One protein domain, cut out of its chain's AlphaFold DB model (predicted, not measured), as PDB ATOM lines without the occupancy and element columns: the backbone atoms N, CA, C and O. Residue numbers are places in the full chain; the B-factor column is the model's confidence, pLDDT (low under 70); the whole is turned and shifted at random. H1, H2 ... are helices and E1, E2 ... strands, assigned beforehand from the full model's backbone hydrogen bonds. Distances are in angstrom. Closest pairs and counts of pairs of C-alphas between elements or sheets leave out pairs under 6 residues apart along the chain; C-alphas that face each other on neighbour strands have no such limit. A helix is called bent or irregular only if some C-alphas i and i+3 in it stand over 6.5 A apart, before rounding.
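Overview. This is residues 82 to 176 of the 204 residues of an uncharacterized protein of Candidatus Poribacteria bacterium (UniProt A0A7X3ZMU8). A long helical hairpin of H2 and H3, in which H3 runs far beyond H2, ends in a small hairpin of two strands, E1 and E2. H3 is bent but runs nearly straight, and the short helix H1 lies near the open end of the helical hairpin. The printed part has 95 residues with three named helices and two named strands, in the order H1, H2, H3, E1, E2; the sheet, E1 - E2, is antiparallel, and the class is mostly helix. The whole is extended, with a radius of gyration of the C-alphas of 24.4 A and spans of 79 by 29 by 17 A, H3 and the strand hairpin making the length.

Arrangement. H1, residues 88 to 93, is close to but not clearly touching H2, residues 96 to 116; their closest C-alphas are those of Leu 91 and Ile 99, 7.7 A apart. H3, residues 118 to 153, was assigned as one helix by its hydrogen bonds but is bent, with C-alphas 126 and 129 6.6 A apart; its arms, H3a, residues 118 to 126, and H3b, residues 129 to 153, stand at a shallow tilt of 14 degrees. H2 touches H3a with residues 106 to 114 alone, in a helical hairpin at a shallow tilt of 23 degrees, opposite ways; the closest C-alphas are those of Val 110 and Gly 121, 4.7 A apart. H3b touches H2 with residues 129 to 139 alone, closest at the C-alphas of Ala 96 and Leu 136, 5.9 A apart, at a shallow tilt of 16 degrees, opposite ways. H1 and H3b only just touch, with 3 pairs of C-alphas within 8 A. The helix packing is mostly aligned, but only just: 2 of 3 touching pairs are at a shallow tilt. E1, residues 157 to 161, and E2, residues 170 to 174, form an antiparallel hairpin, with N 159 and O 172 2.8 A apart, within hydrogen-bond range. In H3a and H3b every O i to N i+4 pair is within hydrogen-bond range; in H1 it is 1 of 2 and in H2 15 of 17. H2 is apart from both strands.

Along the chain. H1 begins at C-alpha 88, (8.821, 17.403, -27.618). H2 is 30.5 A long, H3a 12.2 A and H3b 36.5 A, the last ending at C-alpha 153, (20.959, -10.978, -39.355). E1 is 12.7 A long and E2 12.5 A, ending at C-alpha 174, (31.560, -18.156, -42.939).

Size, cuts and confidence. The C-alphas farthest apart, those of Thr 116 and Gly 166, are 79.2 A apart. Residues 141 to 151, which belong to H3, and residues 163 to 168 stand free. The printed part has no cut and no long link. The model's confidence is under 70 in 16 residues, among them 113 to 116 and 154 to 160.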
ATOM      1  N   PRO A  82       8.379  34.987 -33.867       54.00
ATOM      2  CA  PRO A  82       7.357  34.417 -34.748       54.00
ATOM      3  C   PRO A  82       7.458  32.892 -34.890       54.00
ATOM      4  O   PRO A  82       6.564  32.273 -35.462       54.00
ATOM      5  N   VAL A  83       8.532  32.279 -34.388       62.47
ATOM      6  CA  VAL A  83       8.746  30.836 -34.463       62.47
ATOM      7  C   VAL A  83       8.448  30.202 -33.110       62.47
ATOM      8  O   VAL A  83       9.292  30.159 -32.213       62.47
ATOM      9  N   GLU A  84       7.228  29.690 -32.968       70.62
ATOM     10  CA  GLU A  84       6.871  28.814 -31.856       70.62
ATOM     11  C   GLU A  84       7.753  27.562 -31.898       70.62
ATOM     12  O   GLU A  84       7.992  26.977 -32.958       70.62
ATOM     13  N   PHE A  85       8.299  27.174 -30.746       71.62
ATOM     14  CA  PHE A  85       9.102  25.963 -30.678       71.62
ATOM     15  C   PHE A  85       8.212  24.735 -30.830       71.62
ATOM     16  O   PHE A  85       7.218  24.639 -30.107       71.62
ATOM     17  N   PRO A  86       8.589  23.776 -31.696       78.69
ATOM     18  CA  PRO A  86       7.901  22.501 -31.744       78.69
ATOM     19  C   PRO A  86       8.003  21.825 -30.377       78.69
ATOM     20  O   PRO A  86       9.051  21.836 -29.721       78.69
ATOM     21  N   THR A  87       6.892  21.253 -29.943       86.50
ATOM     22  CA  THR A  87       6.803  20.482 -28.706       86.50
ATOM     23  C   THR A  87       7.661  19.220 -28.793       86.50
ATOM     24  O   THR A  87       7.944  18.716 -29.881       86.50
ATOM     25  N   ASP A  88       8.032  18.645 -27.647       80.25
ATOM     26  CA  ASP A  88       8.821  17.403 -27.618       80.25
ATOM     27  C   ASP A  88       8.120  16.262 -28.387       80.25
ATOM     28  O   ASP A  88       8.764  15.468 -29.072       80.25
ATOM     29  N   ALA A  89       6.783  16.223 -28.353       85.38
ATOM     30  CA  ALA A  89       5.979  15.258 -29.102       85.38
ATOM     31  C   ALA A  89       6.001  15.492 -30.625       85.38
ATOM     32  O   ALA A  89       5.872  14.539 -31.397       85.38
ATOM     33  N   GLU A  90       6.136  16.742 -31.070       84.56
ATOM     34  CA  GLU A  90       6.301  17.086 -32.486       84.56
ATOM     35  C   GLU A  90       7.725  16.784 -32.952       84.56
ATOM     36  O   GLU A  90       7.902  16.174 -34.006       84.56
ATOM     37  N   LEU A  91       8.730  17.099 -32.128       82.88
ATOM     38  CA  LEU A  91      10.136  16.794 -32.399       82.88
ATOM     39  C   LEU A  91      10.403  15.296 -32.551       82.88
ATOM     40  O   LEU A  91      11.188  14.900 -33.411       82.88
ATOM     41  N   GLN A  92       9.730  14.451 -31.769       82.12
ATOM     42  CA  GLN A  92       9.853  12.995 -31.898       82.12
ATOM     43  C   GLN A  92       9.365  12.464 -33.251       82.12
ATOM     44  O   GLN A  92       9.882  11.454 -33.728       82.12
ATOM     45  N   LYS A  93       8.389  13.137 -33.870       87.56
ATOM     46  CA  LYS A  93       7.778  12.733 -35.148       87.56
ATOM     47  C   LYS A  93       8.481  13.334 -36.363       87.56
ATOM     48  O   LYS A  93       8.207  12.909 -37.485       87.56
ATOM     49  N   MET A  94       9.334  14.334 -36.160       82.62
ATOM     50  CA  MET A  94      10.032  15.014 -37.243       82.62
ATOM     51  C   MET A  94      11.155  14.156 -37.818       82.62
ATOM     52  O   MET A  94      11.889  13.479 -37.099       82.62
ATOM     53  N   ASN A  95      11.312  14.233 -39.138       89.69
ATOM     54  CA  ASN A  95      12.434  13.616 -39.825       89.69
ATOM     55  C   ASN A  95      13.725  14.412 -39.546       89.69
ATOM     56  O   ASN A  95      13.691  15.625 -39.329       89.69
ATOM     57  N   ALA A  96      14.883  13.755 -39.632       84.00
ATOM     58  CA  ALA A  96      16.193  14.388 -39.499       84.00
ATOM     59  C   ALA A  96      16.366  15.583 -40.451       84.00
ATOM     60  O   ALA A  96      16.907  16.619 -40.066       84.00
ATOM     61  N   ILE A  97      15.861  15.479 -41.685       82.50
ATOM     62  CA  ILE A  97      15.912  16.578 -42.660       82.50
ATOM     63  C   ILE A  97      15.167  17.806 -42.128       82.50
ATOM     64  O   ILE A  97      15.699  18.916 -42.196       82.50
ATOM     65  N   ASP A  98      13.978  17.624 -41.562       82.81
ATOM     66  CA  ASP A  98      13.167  18.723 -41.036       82.81
ATOM     67  C   ASP A  98      13.841  19.361 -39.818       82.81
ATOM     68  O   ASP A  98      13.935  20.588 -39.729       82.81
ATOM     69  N   ILE A  99      14.429  18.542 -38.939       82.25
ATOM     70  CA  ILE A  99      15.185  19.027 -37.777       82.25
ATOM     71  C   ILE A  99      16.412  19.845 -38.220       82.25
ATOM     72  O   ILE A  99      16.682  20.910 -37.657       82.25
ATOM     73  N   ILE A 100      17.130  19.429 -39.272       82.69
ATOM     74  CA  ILE A 100      18.250  20.204 -39.841       82.69
ATOM     75  C   ILE A 100      17.770  21.568 -40.360       82.69
ATOM     76  O   ILE A 100      18.447  22.582 -40.145       82.69
ATOM     77  N   HIS A 101      16.619  21.616 -41.034       87.38
ATOM     78  CA  HIS A 101      16.048  22.873 -41.522       87.38
ATOM     79  C   HIS A 101      15.636  23.793 -40.371       87.38
ATOM     80  O   HIS A 101      15.985  24.975 -40.400       87.38
ATOM     81  N   LEU A 102      15.010  23.253 -39.323       84.19
ATOM     82  CA  LEU A 102      14.693  23.988 -38.094       84.19
ATOM     83  C   LEU A 102      15.947  24.574 -37.439       84.19
ATOM     84  O   LEU A 102      15.978  25.762 -37.122       84.19
ATOM     85  N   ILE A 103      17.030  23.802 -37.312       84.19
ATOM     86  CA  ILE A 103      18.300  24.319 -36.772       84.19
ATOM     87  C   ILE A 103      18.844  25.465 -37.632       84.19
ATOM     88  O   ILE A 103      19.351  26.452 -37.092       84.19
ATOM     89  N   ARG A 104      18.775  25.354 -38.966       85.94
ATOM     90  CA  ARG A 104      19.218  26.427 -39.875       85.94
ATOM     91  C   ARG A 104      18.374  27.688 -39.703       85.94
ATOM     92  O   ARG A 104      18.955  28.770 -39.616       85.94
ATOM     93  N   LEU A 105      17.053  27.536 -39.604       84.38
ATOM     94  CA  LEU A 105      16.110  28.627 -39.367       84.38
ATOM     95  C   LEU A 105      16.431  29.345 -38.047       84.38
ATOM     96  O   LEU A 105      16.730  30.538 -38.056       84.38
ATOM     97  N   TYR A 106      16.515  28.608 -36.936       82.12
ATOM     98  CA  TYR A 106      16.818  29.190 -35.626       82.12
ATOM     99  C   TYR A 106      18.210  29.823 -35.560       82.12
ATOM    100  O   TYR A 106      18.392  30.856 -34.921       82.12
ATOM    101  N   LYS A 107      19.217  29.260 -36.241       80.62
ATOM    102  CA  LYS A 107      20.545  29.893 -36.331       80.62
ATOM    103  C   LYS A 107      20.500  31.228 -37.072       80.62
ATOM    104  O   LYS A 107      21.243  32.137 -36.697       80.62
ATOM    105  N   ALA A 108      19.686  31.344 -38.120       79.56
ATOM    106  CA  ALA A 108      19.487  32.609 -38.821       79.56
ATOM    107  C   ALA A 108      18.778  33.619 -37.911       79.56
ATOM    108  O   ALA A 108      19.239  34.751 -37.774       79.56
ATOM    109  N   GLU A 109      17.744  33.176 -37.203       77.38
ATOM    110  CA  GLU A 109      16.973  34.011 -36.283       77.38
ATOM    111  C   GLU A 109      17.809  34.517 -35.097       77.38
ATOM    112  O   GLU A 109      17.794  35.709 -34.796       77.38
ATOM    113  N   VAL A 110      18.664  33.673 -34.504       78.25
ATOM    114  CA  VAL A 110      19.626  34.087 -33.465       78.25
ATOM    115  C   VAL A 110      20.568  35.190 -33.960       78.25
ATOM    116  O   VAL A 110      20.932  36.078 -33.187       78.25
ATOM    117  N   ARG A 111      20.992  35.163 -35.232       77.88
ATOM    118  CA  ARG A 111      21.855  36.219 -35.794       77.88
ATOM    119  C   ARG A 111      21.119  37.547 -35.918       77.88
ATOM    120  O   ARG A 111      21.743  38.586 -35.711       77.88
ATOM    121  N   THR A 112      19.833  37.504 -36.247       76.19
ATOM    122  CA  THR A 112      18.972  38.687 -36.301       76.19
ATOM    123  C   THR A 112      18.747  39.240 -34.898       76.19
ATOM    124  O   THR A 112      19.034  40.410 -34.659       76.19
ATOM    125  N   LEU A 113      18.372  38.379 -33.946       68.75
ATOM    126  CA  LEU A 113      18.123  38.773 -32.562       68.75
ATOM    127  C   LEU A 113      19.355  39.337 -31.862       68.75
ATOM    128  O   LEU A 113      19.233  40.324 -31.161       68.75
ATOM    129  N   ARG A 114      20.569  38.821 -32.091       66.44
ATOM    130  CA  ARG A 114      21.783  39.414 -31.488       66.44
ATOM    131  C   ARG A 114      21.969  40.906 -31.787       66.44
ATOM    132  O   ARG A 114      22.711  41.559 -31.062       66.44
ATOM    133  N   LYS A 115      21.354  41.423 -32.854       69.19
ATOM    134  CA  LYS A 115      21.403  42.848 -33.200       69.19
ATOM    135  C   LYS A 115      20.320  43.675 -32.504       69.19
ATOM    136  O   LYS A 115      20.508  44.878 -32.381       69.19
ATOM    137  N   THR A 116      19.216  43.058 -32.083       69.75
ATOM    138  CA  THR A 116      18.024  43.742 -31.548       69.75
ATOM    139  C   THR A 116      17.746  43.405 -30.078       69.75
ATOM    140  O   THR A 116      17.465  44.303 -29.297       69.75
ATOM    141  N   ASP A 117      17.861  42.131 -29.697       73.44
ATOM    142  CA  ASP A 117      17.642  41.566 -28.360       73.44
ATOM    143  C   ASP A 117      18.614  40.388 -28.097       73.44
ATOM    144  O   ASP A 117      18.426  39.238 -28.524       73.44
ATOM    145  N   TYR A 118      19.692  40.692 -27.372       72.56
ATOM    146  CA  TYR A 118      20.762  39.747 -27.053       72.56
ATOM    147  C   TYR A 118      20.314  38.608 -26.118       72.56
ATOM    148  O   TYR A 118      20.796  37.475 -26.250       72.56
ATOM    149  N   GLU A 119      19.389  38.864 -25.191       76.00
ATOM    150  CA  GLU A 119      18.943  37.870 -24.208       76.00
ATOM    151  C   GLU A 119      18.035  36.820 -24.851       76.00
ATOM    152  O   GLU A 119      18.185  35.620 -24.585       76.00
ATOM    153  N   ALA A 120      17.128  37.239 -25.739       72.19
ATOM    154  CA  ALA A 120      16.322  36.314 -26.536       72.19
ATOM    155  C   ALA A 120      17.206  35.435 -27.438       72.19
ATOM    156  O   ALA A 120      17.048  34.210 -27.479       72.19
ATOM    157  N   GLY A 121      18.205  36.037 -28.096       71.06
ATOM    158  CA  GLY A 121      19.154  35.303 -28.938       71.06
ATOM    159  C   GLY A 121      20.017  34.304 -28.158       71.06
ATOM    160  O   GLY A 121      20.357  33.236 -28.675       71.06
ATOM    161  N   THR A 122      20.357  34.620 -26.907       76.69
ATOM    162  CA  THR A 122      21.135  33.732 -26.029       76.69
ATOM    163  C   THR A 122      20.294  32.549 -25.552       76.69
ATOM    164  O   THR A 122      20.744  31.409 -25.672       76.69
ATOM    165  N   ARG A 123      19.035  32.781 -25.151       75.44
ATOM    166  CA  ARG A 123      18.090  31.711 -24.772       75.44
ATOM    167  C   ARG A 123      17.867  30.705 -25.902       75.44
ATOM    168  O   ARG A 123      17.981  29.505 -25.680       75.44
ATOM    169  N   LEU A 124      17.637  31.180 -27.125       74.94
ATOM    170  CA  LEU A 124      17.519  30.329 -28.318       74.94
ATOM    171  C   LEU A 124      18.769  29.467 -28.561       74.94
ATOM    172  O   LEU A 124      18.666  28.282 -28.893       74.94
ATOM    173  N   ARG A 125      19.958  30.064 -28.391       81.06
ATOM    174  CA  ARG A 125      21.245  29.387 -28.602       81.06
ATOM    175  C   ARG A 125      21.511  28.305 -27.561       81.06
ATOM    176  O   ARG A 125      22.063  27.268 -27.915       81.06
ATOM    177  N   GLU A 126      21.181  28.573 -26.305       81.94
ATOM    178  CA  GLU A 126      21.558  27.726 -25.170       81.94
ATOM    179  C   GLU A 126      20.487  26.696 -24.821       81.94
ATOM    180  O   GLU A 126      20.826  25.601 -24.387       81.94
ATOM    181  N   ALA A 127      19.209  26.997 -25.060       78.62
ATOM    182  CA  ALA A 127      18.118  26.085 -24.735       78.62
ATOM    183  C   ALA A 127      17.660  25.244 -25.936       78.62
ATOM    184  O   ALA A 127      17.501  24.033 -25.794       78.62
ATOM    185  N   THR A 128      17.443  25.843 -27.113       79.31
ATOM    186  CA  THR A 128      16.737  25.136 -28.198       79.31
ATOM    187  C   THR A 128      17.660  24.427 -29.178       79.31
ATOM    188  O   THR A 128      17.438  23.256 -29.486       79.31
ATOM    189  N   ILE A 129      18.712  25.090 -29.666       79.38
ATOM    190  CA  ILE A 129      19.633  24.464 -30.632       79.38
ATOM    191  C   ILE A 129      20.221  23.143 -30.092       79.38
ATOM    192  O   ILE A 129      20.260  22.178 -30.859       79.38
ATOM    193  N   PRO A 130      20.620  23.035 -28.807       85.81
ATOM    194  CA  PRO A 130      21.114  21.774 -28.261       85.81
ATOM    195  C   PRO A 130      20.061  20.666 -28.241       85.81
ATOM    196  O   PRO A 130      20.400  19.531 -28.553       85.81
ATOM    197  N   LYS A 131      18.789  20.975 -27.954       86.69
ATOM    198  CA  LYS A 131      17.697  19.984 -27.976       86.69
ATOM    199  C   LYS A 131      17.463  19.418 -29.376       86.69
ATOM    200  O   LYS A 131      17.340  18.209 -29.540       86.69
ATOM    201  N   LEU A 132      17.464  20.283 -30.392       85.00
ATOM    202  CA  LEU A 132      17.350  19.860 -31.791       85.00
ATOM    203  C   LEU A 132      18.558  19.016 -32.225       85.00
ATOM    204  O   LEU A 132      18.405  18.025 -32.932       85.00
ATOM    205  N   GLY A 133      19.759  19.402 -31.784       84.81
ATOM    206  CA  GLY A 133      20.985  18.642 -32.030       84.81
ATOM    207  C   GLY A 133      20.980  17.267 -31.358       84.81
ATOM    208  O   GLY A 133      21.359  16.290 -31.995       84.81
ATOM    209  N   ALA A 134      20.507  17.178 -30.114       89.31
ATOM    210  CA  ALA A 134      20.372  15.914 -29.394       89.31
ATOM    211  C   ALA A 134      19.411  14.961 -30.115       89.31
ATOM    212  O   ALA A 134      19.761  13.808 -30.343       89.31
ATOM    213  N   ARG A 135      18.258  15.458 -30.586       87.62
ATOM    214  CA  ARG A 135      17.310  14.618 -31.334       87.62
ATOM    215  C   ARG A 135      17.891  14.085 -32.647       87.62
ATOM    216  O   ARG A 135      17.590  12.962 -33.035       87.62
ATOM    217  N   LEU A 136      18.729  14.862 -33.334       89.50
ATOM    218  CA  LEU A 136      19.431  14.371 -34.527       89.50
ATOM    219  C   LEU A 136      20.391  13.224 -34.210       89.50
ATOM    220  O   LEU A 136      20.478  12.292 -35.004       89.50
ATOM    221  N   LEU A 137      21.090  13.294 -33.074       90.00
ATOM    222  CA  LEU A 137      21.988  12.230 -32.631       90.00
ATOM    223  C   LEU A 137      21.208  10.944 -32.334       90.00
ATOM    224  O   LEU A 137      21.596   9.881 -32.799       90.00
ATOM    225  N   GLU A 138      20.072  11.054 -31.642       90.12
ATOM    226  CA  GLU A 138      19.199   9.907 -31.359       90.12
ATOM    227  C   GLU A 138      18.725   9.214 -32.644       90.12
ATOM    228  O   GLU A 138      18.751   7.990 -32.731       90.12
ATOM    229  N   ILE A 139      18.329   9.980 -33.668       87.25
ATOM    230  CA  ILE A 139      17.914   9.405 -34.958       87.25
ATOM    231  C   ILE A 139      19.077   8.658 -35.623       87.25
ATOM    232  O   ILE A 139      18.872   7.573 -36.171       87.25
ATOM    233  N   ASP A 140      20.288   9.216 -35.575       88.75
ATOM    234  CA  ASP A 140      21.479   8.569 -36.132       88.75
ATOM    235  C   ASP A 140      21.821   7.270 -35.381       88.75
ATOM    236  O   ASP A 140      22.098   6.244 -36.006       88.75
ATOM    237  N   GLU A 141      21.704   7.267 -34.051       92.69
ATOM    238  CA  GLU A 141      21.874   6.076 -33.211       92.69
ATOM    239  C   GLU A 141      20.808   5.006 -33.500       92.69
ATOM    240  O   GLU A 141      21.143   3.828 -33.656       92.69
ATOM    241  N   GLU A 142      19.535   5.392 -33.640       91.12
ATOM    242  CA  GLU A 142      18.431   4.495 -34.009       91.12
ATOM    243  C   GLU A 142      18.644   3.876 -35.403       91.12
ATOM    244  O   GLU A 142      18.346   2.697 -35.633       91.12
ATOM    245  N   ASP A 143      19.137   4.662 -36.358       88.44
ATOM    246  CA  ASP A 143      19.454   4.196 -37.707       88.44
ATOM    247  C   ASP A 143      20.678   3.277 -37.712       88.44
ATOM    248  O   ASP A 143      20.673   2.253 -38.412       88.44
ATOM    249  N   ASN A 144      21.711   3.599 -36.928       87.25
ATOM    250  CA  ASN A 144      22.884   2.747 -36.782       87.25
ATOM    251  C   ASN A 144      22.513   1.411 -36.128       87.25
ATOM    252  O   ASN A 144      22.831   0.360 -36.681       87.25
ATOM    253  N   ALA A 145      21.735   1.425 -35.045       91.12
ATOM    254  CA  ALA A 145      21.239   0.212 -34.395       91.12
ATOM    255  C   ALA A 145      20.447  -0.675 -35.374       91.12
ATOM    256  O   ALA A 145      20.668  -1.887 -35.450       91.12
ATOM    257  N   ARG A 146      19.588  -0.076 -36.211       87.00
ATOM    258  CA  ARG A 146      18.847  -0.799 -37.262       87.00
ATOM    259  C   ARG A 146      19.761  -1.387 -38.342       87.00
ATOM    260  O   ARG A 146      19.439  -2.425 -38.927       87.00
ATOM    261  N   ARG A 147      20.885  -0.741 -38.663       82.75
ATOM    262  CA  ARG A 147      21.897  -1.292 -39.586       82.75
ATOM    263  C   ARG A 147      22.698  -2.408 -38.935       82.75
ATOM    264  O   ARG A 147      22.872  -3.444 -39.566       82.75
ATOM    265  N   GLU A 148      23.134  -2.235 -37.696       84.81
ATOM    266  CA  GLU A 148      23.844  -3.261 -36.932       84.81
ATOM    267  C   GLU A 148      22.995  -4.520 -36.762       84.81
ATOM    268  O   GLU A 148      23.496  -5.627 -36.959       84.81
ATOM    269  N   GLU A 149      21.699  -4.373 -36.494       79.50
ATOM    270  CA  GLU A 149      20.782  -5.505 -36.393       79.50
ATOM    271  C   GLU A 149      20.600  -6.220 -37.741       79.50
ATOM    272  O   GLU A 149      20.625  -7.451 -37.798       79.50
ATOM    273  N   ARG A 150      20.477  -5.472 -38.847       78.06
ATOM    274  CA  ARG A 150      20.447  -6.066 -40.195       78.06
ATOM    275  C   ARG A 150      21.754  -6.772 -40.539       78.06
ATOM    276  O   ARG A 150      21.717  -7.893 -41.025       78.06
ATOM    277  N   ASN A 151      22.898  -6.169 -40.232       74.06
ATOM    278  CA  ASN A 151      24.211  -6.771 -40.460       74.06
ATOM    279  C   ASN A 151      24.418  -8.024 -39.603       74.06
ATOM    280  O   ASN A 151      25.018  -8.988 -40.068       74.06
ATOM    281  N   ARG A 152      23.893  -8.033 -38.372       77.31
ATOM    282  CA  ARG A 152      23.873  -9.221 -37.513       77.31
ATOM    283  C   ARG A 152      23.025 -10.332 -38.137       77.31
ATOM    284  O   ARG A 152      23.471 -11.467 -38.160       77.31
ATOM    285  N   LYS A 153      21.857 -10.004 -38.700       72.06
ATOM    286  CA  LYS A 153      20.959 -10.978 -39.355       72.06
ATOM    287  C   LYS A 153      21.453 -11.456 -40.726       72.06
ATOM    288  O   LYS A 153      21.139 -12.567 -41.128       72.06
ATOM    289  N   SER A 154      22.221 -10.644 -41.448       63.94
ATOM    290  CA  SER A 154      22.747 -10.967 -42.785       63.94
ATOM    291  C   SER A 154      24.202 -11.456 -42.773       63.94
ATOM    292  O   SER A 154      24.863 -11.440 -43.806       63.94
ATOM    293  N   ARG A 155      24.721 -11.902 -41.621       54.81
ATOM    294  CA  ARG A 155      26.142 -12.235 -41.411       54.81
ATOM    295  C   ARG A 155      26.594 -13.597 -41.959       54.81
ATOM    296  O   ARG A 155      27.706 -14.018 -41.666       54.81
ATOM    297  N   ALA A 156      25.780 -14.257 -42.781       58.25
ATOM    298  CA  ALA A 156      26.246 -15.331 -43.650       58.25
ATOM    299  C   ALA A 156      26.993 -14.699 -44.836       58.25
ATOM    300  O   ALA A 156      26.401 -14.379 -45.867       58.25
ATOM    301  N   SER A 157      28.294 -14.452 -44.679       59.72
ATOM    302  CA  SER A 157      29.124 -13.973 -45.788       59.72
ATOM    303  C   SER A 157      29.673 -15.168 -46.564       59.72
ATOM    304  O   SER A 157      30.466 -15.944 -46.025       59.72
ATOM    305  N   ALA A 158      29.273 -15.296 -47.827       59.34
ATOM    306  CA  ALA A 158      29.871 -16.227 -48.776       59.34
ATOM    307  C   ALA A 158      30.906 -15.479 -49.632       59.34
ATOM    308  O   ALA A 158      30.563 -14.571 -50.389       59.34
ATOM    309  N   GLY A 159      32.182 -15.834 -49.486       64.06
ATOM    310  CA  GLY A 159      33.267 -15.354 -50.338       64.06
ATOM    311  C   GLY A 159      33.526 -16.341 -51.471       64.06
ATOM    312  O   GLY A 159      33.732 -17.527 -51.216       64.06
ATOM    313  N   PHE A 160      33.532 -15.867 -52.717       67.31
ATOM    314  CA  PHE A 160      33.926 -16.674 -53.873       67.31
ATOM    315  C   PHE A 160      35.389 -16.397 -54.225       67.31
ATOM    316  O   PHE A 160      35.760 -15.265 -54.535       67.31
ATOM    317  N   TYR A 161      36.207 -17.442 -54.195       79.56
ATOM    318  CA  TYR A 161      37.609 -17.417 -54.584       79.56
ATOM    319  C   TYR A 161      37.730 -18.087 -55.958       79.56
ATOM    320  O   TYR A 161      37.512 -19.298 -56.064       79.56
ATOM    321  N   PRO A 162      38.019 -17.326 -57.028       73.50
ATOM    322  CA  PRO A 162      38.185 -17.894 -58.361       73.50
ATOM    323  C   PRO A 162      39.405 -18.823 -58.411       73.50
ATOM    324  O   PRO A 162      40.328 -18.696 -57.609       73.50
ATOM    325  N   ALA A 163      39.405 -19.758 -59.364       84.56
ATOM    326  CA  ALA A 163      40.520 -20.680 -59.564       84.56
ATOM    327  C   ALA A 163      41.809 -19.919 -59.921       84.56
ATOM    328  O   ALA A 163      41.771 -18.937 -60.667       84.56
ATOM    329  N   THR A 164      42.941 -20.394 -59.411       84.25
ATOM    330  CA  THR A 164      44.284 -19.892 -59.738       84.25
ATOM    331  C   THR A 164      45.145 -21.034 -60.277       84.25
ATOM    332  O   THR A 164      44.783 -22.205 -60.145       84.25
ATOM    333  N   ASP A 165      46.287 -20.718 -60.895       73.31
ATOM    334  CA  ASP A 165      47.238 -21.728 -61.375       73.31
ATOM    335  C   ASP A 165      47.801 -22.525 -60.186       73.31
ATOM    336  O   ASP A 165      48.758 -22.122 -59.527       73.31
ATOM    337  N   GLY A 166      47.149 -23.649 -59.878       84.06
ATOM    338  CA  GLY A 166      47.477 -24.532 -58.757       84.06
ATOM    339  C   GLY A 166      46.338 -24.791 -57.765       84.06
ATOM    340  O   GLY A 166      46.498 -25.668 -56.918       84.06
ATOM    341  N   ALA A 167      45.191 -24.102 -57.862       83.69
ATOM    342  CA  ALA A 167      44.045 -24.336 -56.977       83.69
ATOM    343  C   ALA A 167      42.682 -24.148 -57.683       83.69
ATOM    344  O   ALA A 167      42.501 -23.186 -58.433       83.69
ATOM    345  N   PRO A 168      41.694 -25.037 -57.444       84.69
ATOM    346  CA  PRO A 168      40.345 -24.901 -57.996       84.69
ATOM    347  C   PRO A 168      39.583 -23.738 -57.344       84.69
ATOM    348  O   PRO A 168      39.941 -23.273 -56.262       84.69
ATOM    349  N   SER A 169      38.497 -23.277 -57.974       86.88
ATOM    350  CA  SER A 169      37.653 -22.243 -57.368       86.88
ATOM    351  C   SER A 169      36.980 -22.765 -56.102       86.88
ATOM    352  O   SER A 169      36.440 -23.873 -56.098       86.88
ATOM    353  N   MET A 170      36.950 -21.944 -55.060       80.44
ATOM    354  CA  MET A 170      36.393 -22.283 -53.755       80.44
ATOM    355  C   MET A 170      35.344 -21.259 -53.339       80.44
ATOM    356  O   MET A 170      35.507 -20.061 -53.550       80.44
ATOM    357  N   THR A 171      34.279 -21.723 -52.691       76.69
ATOM    358  CA  THR A 171      33.313 -20.844 -52.022       76.69
ATOM    359  C   THR A 171      33.468 -21.037 -50.523       76.69
ATOM    360  O   THR A 171      33.234 -22.131 -50.017       76.69
ATOM    361  N   LEU A 172      33.902 -19.992 -49.820       72.31
ATOM    362  CA  LEU A 172      34.023 -19.992 -48.366       72.31
ATOM    363  C   LEU A 172      32.762 -19.365 -47.780       72.31
ATOM    364  O   LEU A 172      32.549 -18.161 -47.912       72.31
ATOM    365  N   THR A 173      31.946 -20.174 -47.116       68.81
ATOM    366  CA  THR A 173      30.797 -19.676 -46.357       68.81
ATOM    367  C   THR A 173      31.206 -19.587 -44.898       68.81
ATOM    368  O   THR A 173      31.501 -20.605 -44.276       68.81
ATOM    369  N   VAL A 174      31.265 -18.371 -44.359       71.88
ATOM    370  CA  VAL A 174      31.560 -18.156 -42.939       71.88
ATOM    371  C   VAL A 174      30.235 -18.085 -42.193       71.88
ATOM    372  O   VAL A 174      29.464 -17.147 -42.391       71.88
ATOM    373  N   ILE A 175      29.975 -19.089 -41.354       63.22
ATOM    374  CA  ILE A 175      28.831 -19.117 -40.438       63.22
ATOM    375  C   ILE A 175      29.352 -18.721 -39.047       63.22
ATOM    376  O   ILE A 175      30.310 -19.335 -38.569       63.22
ATOM    377  N   PRO A 176      28.795 -17.682 -38.401       61.66
ATOM    378  CA  PRO A 176      29.169 -17.310 -37.040       61.66
ATOM    379  C   PRO A 176      28.942 -18.475 -36.072       61.66
ATOM    380  O   PRO A 176      27.899 -19.116 -36.114       61.66
TER     381      PRO A 176